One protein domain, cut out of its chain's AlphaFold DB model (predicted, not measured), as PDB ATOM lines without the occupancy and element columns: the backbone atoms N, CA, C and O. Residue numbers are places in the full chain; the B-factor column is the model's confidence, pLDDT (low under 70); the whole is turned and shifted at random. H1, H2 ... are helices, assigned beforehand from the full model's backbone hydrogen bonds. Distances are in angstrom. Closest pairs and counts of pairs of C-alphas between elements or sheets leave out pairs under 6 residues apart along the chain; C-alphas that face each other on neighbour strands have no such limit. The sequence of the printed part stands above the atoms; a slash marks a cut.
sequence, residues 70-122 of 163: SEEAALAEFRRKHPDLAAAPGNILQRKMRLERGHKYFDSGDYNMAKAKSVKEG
ATOM      1  N   SER A  70      -6.511  23.130  34.709       65.00
ATOM      2  CA  SER A  70      -6.004  23.583  33.414       65.00
ATOM      3  C   SER A  70      -5.657  25.075  33.478       65.00
ATOM      4  O   SER A  70      -6.295  25.837  34.211       65.00
ATOM      5  N   GLU A  71      -4.630  25.514  32.737       73.06
ATOM      6  CA  GLU A  71      -4.132  26.896  32.851       73.06
ATOM      7  C   GLU A  71      -5.248  27.946  32.667       73.06
ATOM      8  O   GLU A  71      -5.190  29.021  33.262       73.06
ATOM      9  N   GLU A  72      -6.301  27.612  31.919       75.75
ATOM     10  CA  GLU A  72      -7.501  28.433  31.744       75.75
ATOM     11  C   GLU A  72      -8.400  28.499  32.984       75.75
ATOM     12  O   GLU A  72      -8.815  29.591  33.372       75.75
ATOM     13  N   ALA A  73      -8.682  27.372  33.643       78.44
ATOM     14  CA  ALA A  73      -9.476  27.352  34.873       78.44
ATOM     15  C   ALA A  73      -8.735  28.078  36.006       78.44
ATOM     16  O   ALA A  73      -9.292  28.927  36.708       78.44
ATOM     17  N   ALA A  74      -7.429  27.832  36.093       81.06
ATOM     18  CA  ALA A  74      -6.514  28.509  36.992       81.06
ATOM     19  C   ALA A  74      -6.508  30.034  36.792       81.06
ATOM     20  O   ALA A  74      -6.420  30.774  37.777       81.06
ATOM     21  N   LEU A  75      -6.589  30.492  35.540       81.69
ATOM     22  CA  LEU A  75      -6.648  31.901  35.162       81.69
ATOM     23  C   LEU A  75      -8.023  32.511  35.437       81.69
ATOM     24  O   LEU A  75      -8.094  33.654  35.879       81.69
ATOM     25  N   ALA A  76      -9.105  31.770  35.201       84.31
ATOM     26  CA  ALA A  76     -10.468  32.225  35.448       84.31
ATOM     27  C   ALA A  76     -10.716  32.464  36.943       84.31
ATOM     28  O   ALA A  76     -11.209  33.523  37.328       84.31
ATOM     29  N   GLU A  77     -10.303  31.532  37.800       84.81
ATOM     30  CA  GLU A  77     -10.356  31.712  39.253       84.81
ATOM     31  C   GLU A  77      -9.485  32.880  39.714       84.81
ATOM     32  O   GLU A  77      -9.898  33.678  40.556       84.81
ATOM     33  N   PHE A  78      -8.294  33.020  39.130       84.56
ATOM     34  CA  PHE A  78      -7.400  34.131  39.426       84.56
ATOM     35  C   PHE A  78      -8.002  35.478  39.012       84.56
ATOM     36  O   PHE A  78      -7.936  36.443  39.767       84.56
ATOM     37  N   ARG A  79      -8.671  35.533  37.857       85.81
ATOM     38  CA  ARG A  79      -9.409  36.708  37.381       85.81
ATOM     39  C   ARG A  79     -10.557  37.084  38.313       85.81
ATOM     40  O   ARG A  79     -10.827  38.265  38.488       85.81
ATOM     41  N   ARG A  80     -11.224  36.093  38.916       85.81
ATOM     42  CA  ARG A  80     -12.280  36.323  39.915       85.81
ATOM     43  C   ARG A  80     -11.726  36.863  41.231       85.81
ATOM     44  O   ARG A  80     -12.381  37.696  41.845       85.81
ATOM     45  N   LYS A  81     -10.546  36.401  41.651       86.75
ATOM     46  CA  LYS A  81      -9.847  36.906  42.846       86.75
ATOM     47  C   LYS A  81      -9.285  38.313  42.638       86.75
ATOM     48  O   LYS A  81      -9.251  39.092  43.580       86.75
ATOM     49  N   HIS A  82      -8.891  38.631  41.405       84.06
ATOM     50  CA  HIS A  82      -8.234  39.882  41.034       84.06
ATOM     51  C   HIS A  82      -9.008  40.633  39.936       84.06
ATOM     52  O   HIS A  82      -8.549  40.691  38.787       84.06
ATOM     53  N   PRO A  83     -10.175  41.223  40.259       82.50
ATOM     54  CA  PRO A  83     -10.985  41.969  39.293       82.50
ATOM     55  C   PRO A  83     -10.262  43.213  38.753       82.50
ATOM     56  O   PRO A  83     -10.429  43.553  37.584       82.50
ATOM     57  N   ASP A  84      -9.378  43.825  39.544       82.88
ATOM     58  CA  ASP A  84      -8.583  45.001  39.150       82.88
ATOM     59  C   ASP A  84      -7.629  44.705  37.987       82.88
ATOM     60  O   ASP A  84      -7.242  45.577  37.211       82.88
ATOM     61  N   LEU A  85      -7.254  43.434  37.848       74.19
ATOM     62  CA  LEU A  85      -6.336  42.940  36.830       74.19
ATOM     63  C   LEU A  85      -7.077  42.267  35.671       74.19
ATOM     64  O   LEU A  85      -6.448  41.880  34.686       74.19
ATOM     65  N   ALA A  86      -8.408  42.169  35.735       72.19
ATOM     66  CA  ALA A  86      -9.237  41.602  34.675       72.19
ATOM     67  C   ALA A  86      -9.254  42.458  33.397       72.19
ATOM     68  O   ALA A  86      -9.575  41.923  32.333       72.19
ATOM     69  N   ALA A  87      -8.921  43.749  33.511       77.75
ATOM     70  CA  ALA A  87      -8.754  44.692  32.405       77.75
ATOM     71  C   ALA A  87      -7.289  44.838  31.947       77.75
ATOM     72  O   ALA A  87      -7.009  45.587  31.011       77.75
ATOM     73  N   ALA A  88      -6.347  44.144  32.595       77.25
ATOM     74  CA  ALA A  88      -4.946  44.205  32.208       77.25
ATOM     75  C   ALA A  88      -4.762  43.583  30.810       77.25
ATOM     76  O   ALA A  88      -5.341  42.521  30.543       77.25
ATOM     77  N   PRO A  89      -3.963  44.205  29.920       71.69
ATOM     78  CA  PRO A  89      -3.675  43.623  28.619       71.69
ATOM     79  C   PRO A  89      -3.065  42.226  28.774       71.69
ATOM     80  O   PRO A  89      -2.479  41.893  29.811       71.69
ATOM     81  N   GLY A  90      -3.281  41.401  27.744       68.88
ATOM     82  CA  GLY A  90      -2.958  39.978  27.729       68.88
ATOM     83  C   GLY A  90      -1.587  39.683  28.329       68.88
ATOM     84  O   GLY A  90      -0.664  40.492  28.259       68.88
ATOM     85  N   ASN A  91      -1.451  38.498  28.920       76.75
ATOM     86  CA  ASN A  91      -0.231  37.956  29.537       76.75
ATOM     87  C   ASN A  91       0.027  38.414  30.986       76.75
ATOM     88  O   ASN A  91       0.613  37.648  31.754       76.75
ATOM     89  N   ILE A  92      -0.412  39.608  31.405       83.81
ATOM     90  CA  ILE A  92      -0.075  40.141  32.744       83.81
ATOM     91  C   ILE A  92      -0.777  39.344  33.849       83.81
ATOM     92  O   ILE A  92      -0.151  38.969  34.841       83.81
ATOM     93  N   LEU A  93      -2.057  39.018  33.642       87.38
ATOM     94  CA  LEU A  93      -2.849  38.208  34.570       87.38
ATOM     95  C   LEU A  93      -2.233  36.812  34.749       87.38
ATOM     96  O   LEU A  93      -2.068  36.343  35.870       87.38
ATOM     97  N   GLN A  94      -1.808  36.183  33.650       85.19
ATOM     98  CA  GLN A  94      -1.175  34.865  33.694       85.19
ATOM     99  C   GLN A  94       0.206  34.900  34.363       85.19
ATOM    100  O   GLN A  94       0.590  33.952  35.045       85.19
ATOM    101  N   ARG A  95       0.979  35.980  34.184       82.81
ATOM    102  CA  ARG A  95       2.261  36.157  34.878       82.81
ATOM    103  C   ARG A  95       2.051  36.287  36.383       82.81
ATOM    104  O   ARG A  95       2.710  35.575  37.130       82.81
ATOM    105  N   LYS A  96       1.125  37.143  36.827       85.31
ATOM    106  CA  LYS A  96       0.798  37.279  38.257       85.31
ATOM    107  C   LYS A  96       0.283  35.972  38.847       85.31
ATOM    108  O   LYS A  96       0.739  35.565  39.905       85.31
ATOM    109  N   MET A  97      -0.559  35.264  38.100       87.12
ATOM    110  CA  MET A  97      -1.043  33.934  38.446       87.12
ATOM    111  C   MET A  97       0.099  32.932  38.694       87.12
ATOM    112  O   MET A  97       0.058  32.181  39.667       87.12
ATOM    113  N   ARG A  98       1.109  32.906  37.815       81.69
ATOM    114  CA  ARG A  98       2.290  32.037  37.958       81.69
ATOM    115  C   ARG A  98       3.227  32.500  39.079       81.69
ATOM    116  O   ARG A  98       3.913  31.668  39.647       81.69
ATOM    117  N   LEU A  99       3.243  33.791  39.406       80.88
ATOM    118  CA  LEU A  99       4.046  34.341  40.499       80.88
ATOM    119  C   LEU A  99       3.427  34.030  41.873       80.88
ATOM    120  O   LEU A  99       4.128  33.593  42.776       80.88
ATOM    121  N   GLU A 100       2.107  34.198  42.011       80.75
ATOM    122  CA  GLU A 100       1.361  33.931  43.252       80.75
ATOM    123  C   GLU A 100       1.258  32.440  43.577       80.75
ATOM    124  O   GLU A 100       1.323  32.068  44.745       80.75
ATOM    125  N   ARG A 101       1.155  31.569  42.562       78.56
ATOM    126  CA  ARG A 101       1.283  30.114  42.764       78.56
ATOM    127  C   ARG A 101       2.697  29.689  43.176       78.56
ATOM    128  O   ARG A 101       2.903  28.524  43.499       78.56
ATOM    129  N   GLY A 102       3.641  30.623  43.190       69.38
ATOM    130  CA  GLY A 102       5.055  30.350  43.344       69.38
ATOM    131  C   GLY A 102       5.671  29.967  42.008       69.38
ATOM    132  O   GLY A 102       5.037  29.359  41.141       69.38
ATOM    133  N   HIS A 103       6.936  30.342  41.844       63.84
ATOM    134  CA  HIS A 103       7.746  29.889  40.728       63.84
ATOM    135  C   HIS A 103       7.607  28.366  40.612       63.84
ATOM    136  O   HIS A 103       7.898  27.648  41.568       63.84
ATOM    137  N   LYS A 104       7.163  27.871  39.447       70.19
ATOM    138  CA  LYS A 104       7.399  26.476  39.074       70.19
ATOM    139  C   LYS A 104       8.912  26.340  39.030       70.19
ATOM    140  O   LYS A 104       9.541  26.779  38.068       70.19
ATOM    141  N   TYR A 105       9.495  25.856  40.121       66.12
ATOM    142  CA  TYR A 105      10.876  25.433  40.101       66.12
ATOM    143  C   TYR A 105      11.012  24.457  38.946       66.12
ATOM    144  O   TYR A 105      10.110  23.666  38.663       66.12
ATOM    145  N   PHE A 106      12.134  24.562  38.260       56.34
ATOM    146  CA  PHE A 106      12.606  23.468  37.452       56.34
ATOM    147  C   PHE A 106      12.656  22.259  38.381       56.34
ATOM    148  O   PHE A 106      13.388  22.292  39.376       56.34
ATOM    149  N   ASP A 107      11.805  21.260  38.144       67.88
ATOM    150  CA  ASP A 107      11.936  20.019  38.888       67.88
ATOM    151  C   ASP A 107      13.373  19.553  38.650       67.88
ATOM    152  O   ASP A 107      13.893  19.653  37.536       67.88
ATOM    153  N   SER A 108      14.062  19.106  39.690       67.75
ATOM    154  CA  SER A 108      15.436  18.614  39.561       67.75
ATOM    155  C   SER A 108      15.585  17.564  38.440       67.75
ATOM    156  O   SER A 108      16.669  17.413  37.875       67.75
ATOM    157  N   GLY A 109      14.487  16.898  38.054       81.31
ATOM    158  CA  GLY A 109      14.394  16.019  36.885       81.31
ATOM    159  C   GLY A 109      14.394  16.717  35.514       81.31
ATOM    160  O   GLY A 109      14.973  16.182  34.563       81.31
ATOM    161  N   ASP A 110      13.842  17.925  35.390       81.44
ATOM    162  CA  ASP A 110      13.837  18.682  34.132       81.44
ATOM    163  C   ASP A 110      15.243  19.179  33.756       81.44
ATOM    164  O   ASP A 110      15.550  19.312  32.566       81.44
ATOM    165  N   TYR A 111      16.140  19.359  34.737       82.50
ATOM    166  CA  TYR A 111      17.541  19.732  34.487       82.50
ATOM    167  C   TYR A 111      18.286  18.704  33.668       82.50
ATOM    168  O   TYR A 111      18.909  19.042  32.655       82.50
ATOM    169  N   ASN A 112      18.139  17.438  34.032       80.81
ATOM    170  CA  ASN A 112      18.770  16.357  33.298       80.81
ATOM    171  C   ASN A 112      18.171  16.211  31.896       80.81
ATOM    172  O   ASN A 112      18.908  15.935  30.955       80.81
ATOM    173  N   MET A 113      16.872  16.466  31.718       79.25
ATOM    174  CA  MET A 113      16.234  16.447  30.399       79.25
ATOM    175  C   MET A 113      16.658  17.616  29.506       79.25
ATOM    176  O   MET A 113      16.913  17.398  28.324       79.25
ATOM    177  N   ALA A 114      16.770  18.838  30.024       73.19
ATOM    178  CA  ALA A 114      17.222  19.994  29.246       73.19
ATOM    179  C   ALA A 114      18.705  19.885  28.854       73.19
ATOM    180  O   ALA A 114      19.068  20.140  27.701       73.19
ATOM    181  N   LYS A 115      19.556  19.417  29.779       73.06
ATOM    182  CA  LYS A 115      20.948  19.062  29.473       73.06
ATOM    183  C   LYS A 115      21.029  17.899  28.486       73.06
ATOM    184  O   LYS A 115      21.812  17.954  27.552       73.06
ATOM    185  N   ALA A 116      20.200  16.866  28.618       71.31
ATOM    186  CA  ALA A 116      20.222  15.743  27.683       71.31
ATOM    187  C   ALA A 116      19.708  16.116  26.282       71.31
ATOM    188  O   ALA A 116      20.216  15.578  25.305       71.31
ATOM    189  N   LYS A 117      18.733  17.027  26.160       66.94
ATOM    190  CA  LYS A 117      18.243  17.534  24.864       66.94
ATOM    191  C   LYS A 117      19.342  18.284  24.106       66.94
ATOM    192  O   LYS A 117      19.547  18.000  22.935       66.94
ATOM    193  N   SER A 118      20.114  19.129  24.797       59.72
ATOM    194  CA  SER A 118      21.282  19.827  24.223       59.72
ATOM    195  C   SER A 118      22.503  18.930  23.969       59.72
ATOM    196  O   SER A 118      23.398  19.313  23.228       59.72
ATOM    197  N   VAL A 119      22.552  17.733  24.563       61.59
ATOM    198  CA  VAL A 119      23.601  16.729  24.295       61.59
ATOM    199  C   VAL A 119      23.210  15.776  23.154       61.59
ATOM    200  O   VAL A 119      24.085  15.238  22.481       61.59
ATOM    201  N   LYS A 120      21.910  15.537  22.929       62.16
ATOM    202  CA  LYS A 120      21.405  14.595  21.911       62.16
ATOM    203  C   LYS A 120      21.107  15.256  20.571       62.16
ATOM    204  O   LYS A 120      21.320  14.640  19.533       62.16
ATOM    205  N   GLU A 121      20.641  16.494  20.588       59.97
ATOM    206  CA  GLU A 121      20.630  17.341  19.406       59.97
ATOM    207  C   GLU A 121      21.911  18.155  19.491       59.97
ATOM    208  O   GLU A 121      22.045  18.977  20.392       59.97
ATOM    209  N   GLY A 122      22.876  17.863  18.618       53.28
ATOM    210  CA  GLY A 122      24.176  18.529  18.540       53.28
ATOM    211  C   GLY A 122      24.081  19.999  18.136       53.28
ATOM    212  O   GLY A 122      24.766  20.434  17.219       53.28
TER     213      GLY A 122
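Overview. This is residues 70 to 122 of the 163 residues of an uncharacterized protein of Hypsibius dujardini (UniProt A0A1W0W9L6). The longest helix, H3, sticks out as a free arm from a small compact body, where helices H1 and H2 pack on each other about at right angles. The free residues 102 to 122, which include H3, make most of the length. The printed part has 53 residues, with three named helices in the order H1, H2, H3, no named strand, and the class all helix. The whole is extended, with a radius of gyration of the C-alphas of 15.9 A and spans of 46 by 20 by 16 A.

Arrangement. Look first at H3, residues 108 to 120, which touches no helix. It is apart from H2, residues 92 to 100, and from H1, residues 71 to 81. Then look at H1 and H2, which touch: their closest C-alphas, those of Leu 75 and Gln 94, are 6.4 A apart. Their lines stand about perpendicular, at 89 degrees. In H1 and H2 every O i to N i+4 pair is within hydrogen-bond range; in H3, 8 of 9 are.

Along the chain. Find C-alpha 108 at (15.436, 18.614, 39.561); from there H3 runs 19.1 A to C-alpha 120 at (21.405, 14.595, 21.911). H2 runs 12.3 A from Ile 92 to Glu 100. H1 begins at C-alpha 71, at (-4.132, 26.896, 32.851), and runs 15.3 A to Lys 81.

Size, cuts and confidence. The two C-alphas farthest apart are those of Pro 83 and Gly 122, at 47.1 A. Without the free residues 102 to 122, the body of 32 residues spans 21 by 15 by 14 A. The printed part has no cut, and both links are short. The mean pLDDT of the printed part is 75.8; residues 70, 90, 102 to 103, 105 to 108 and 117 to 122 are under 70.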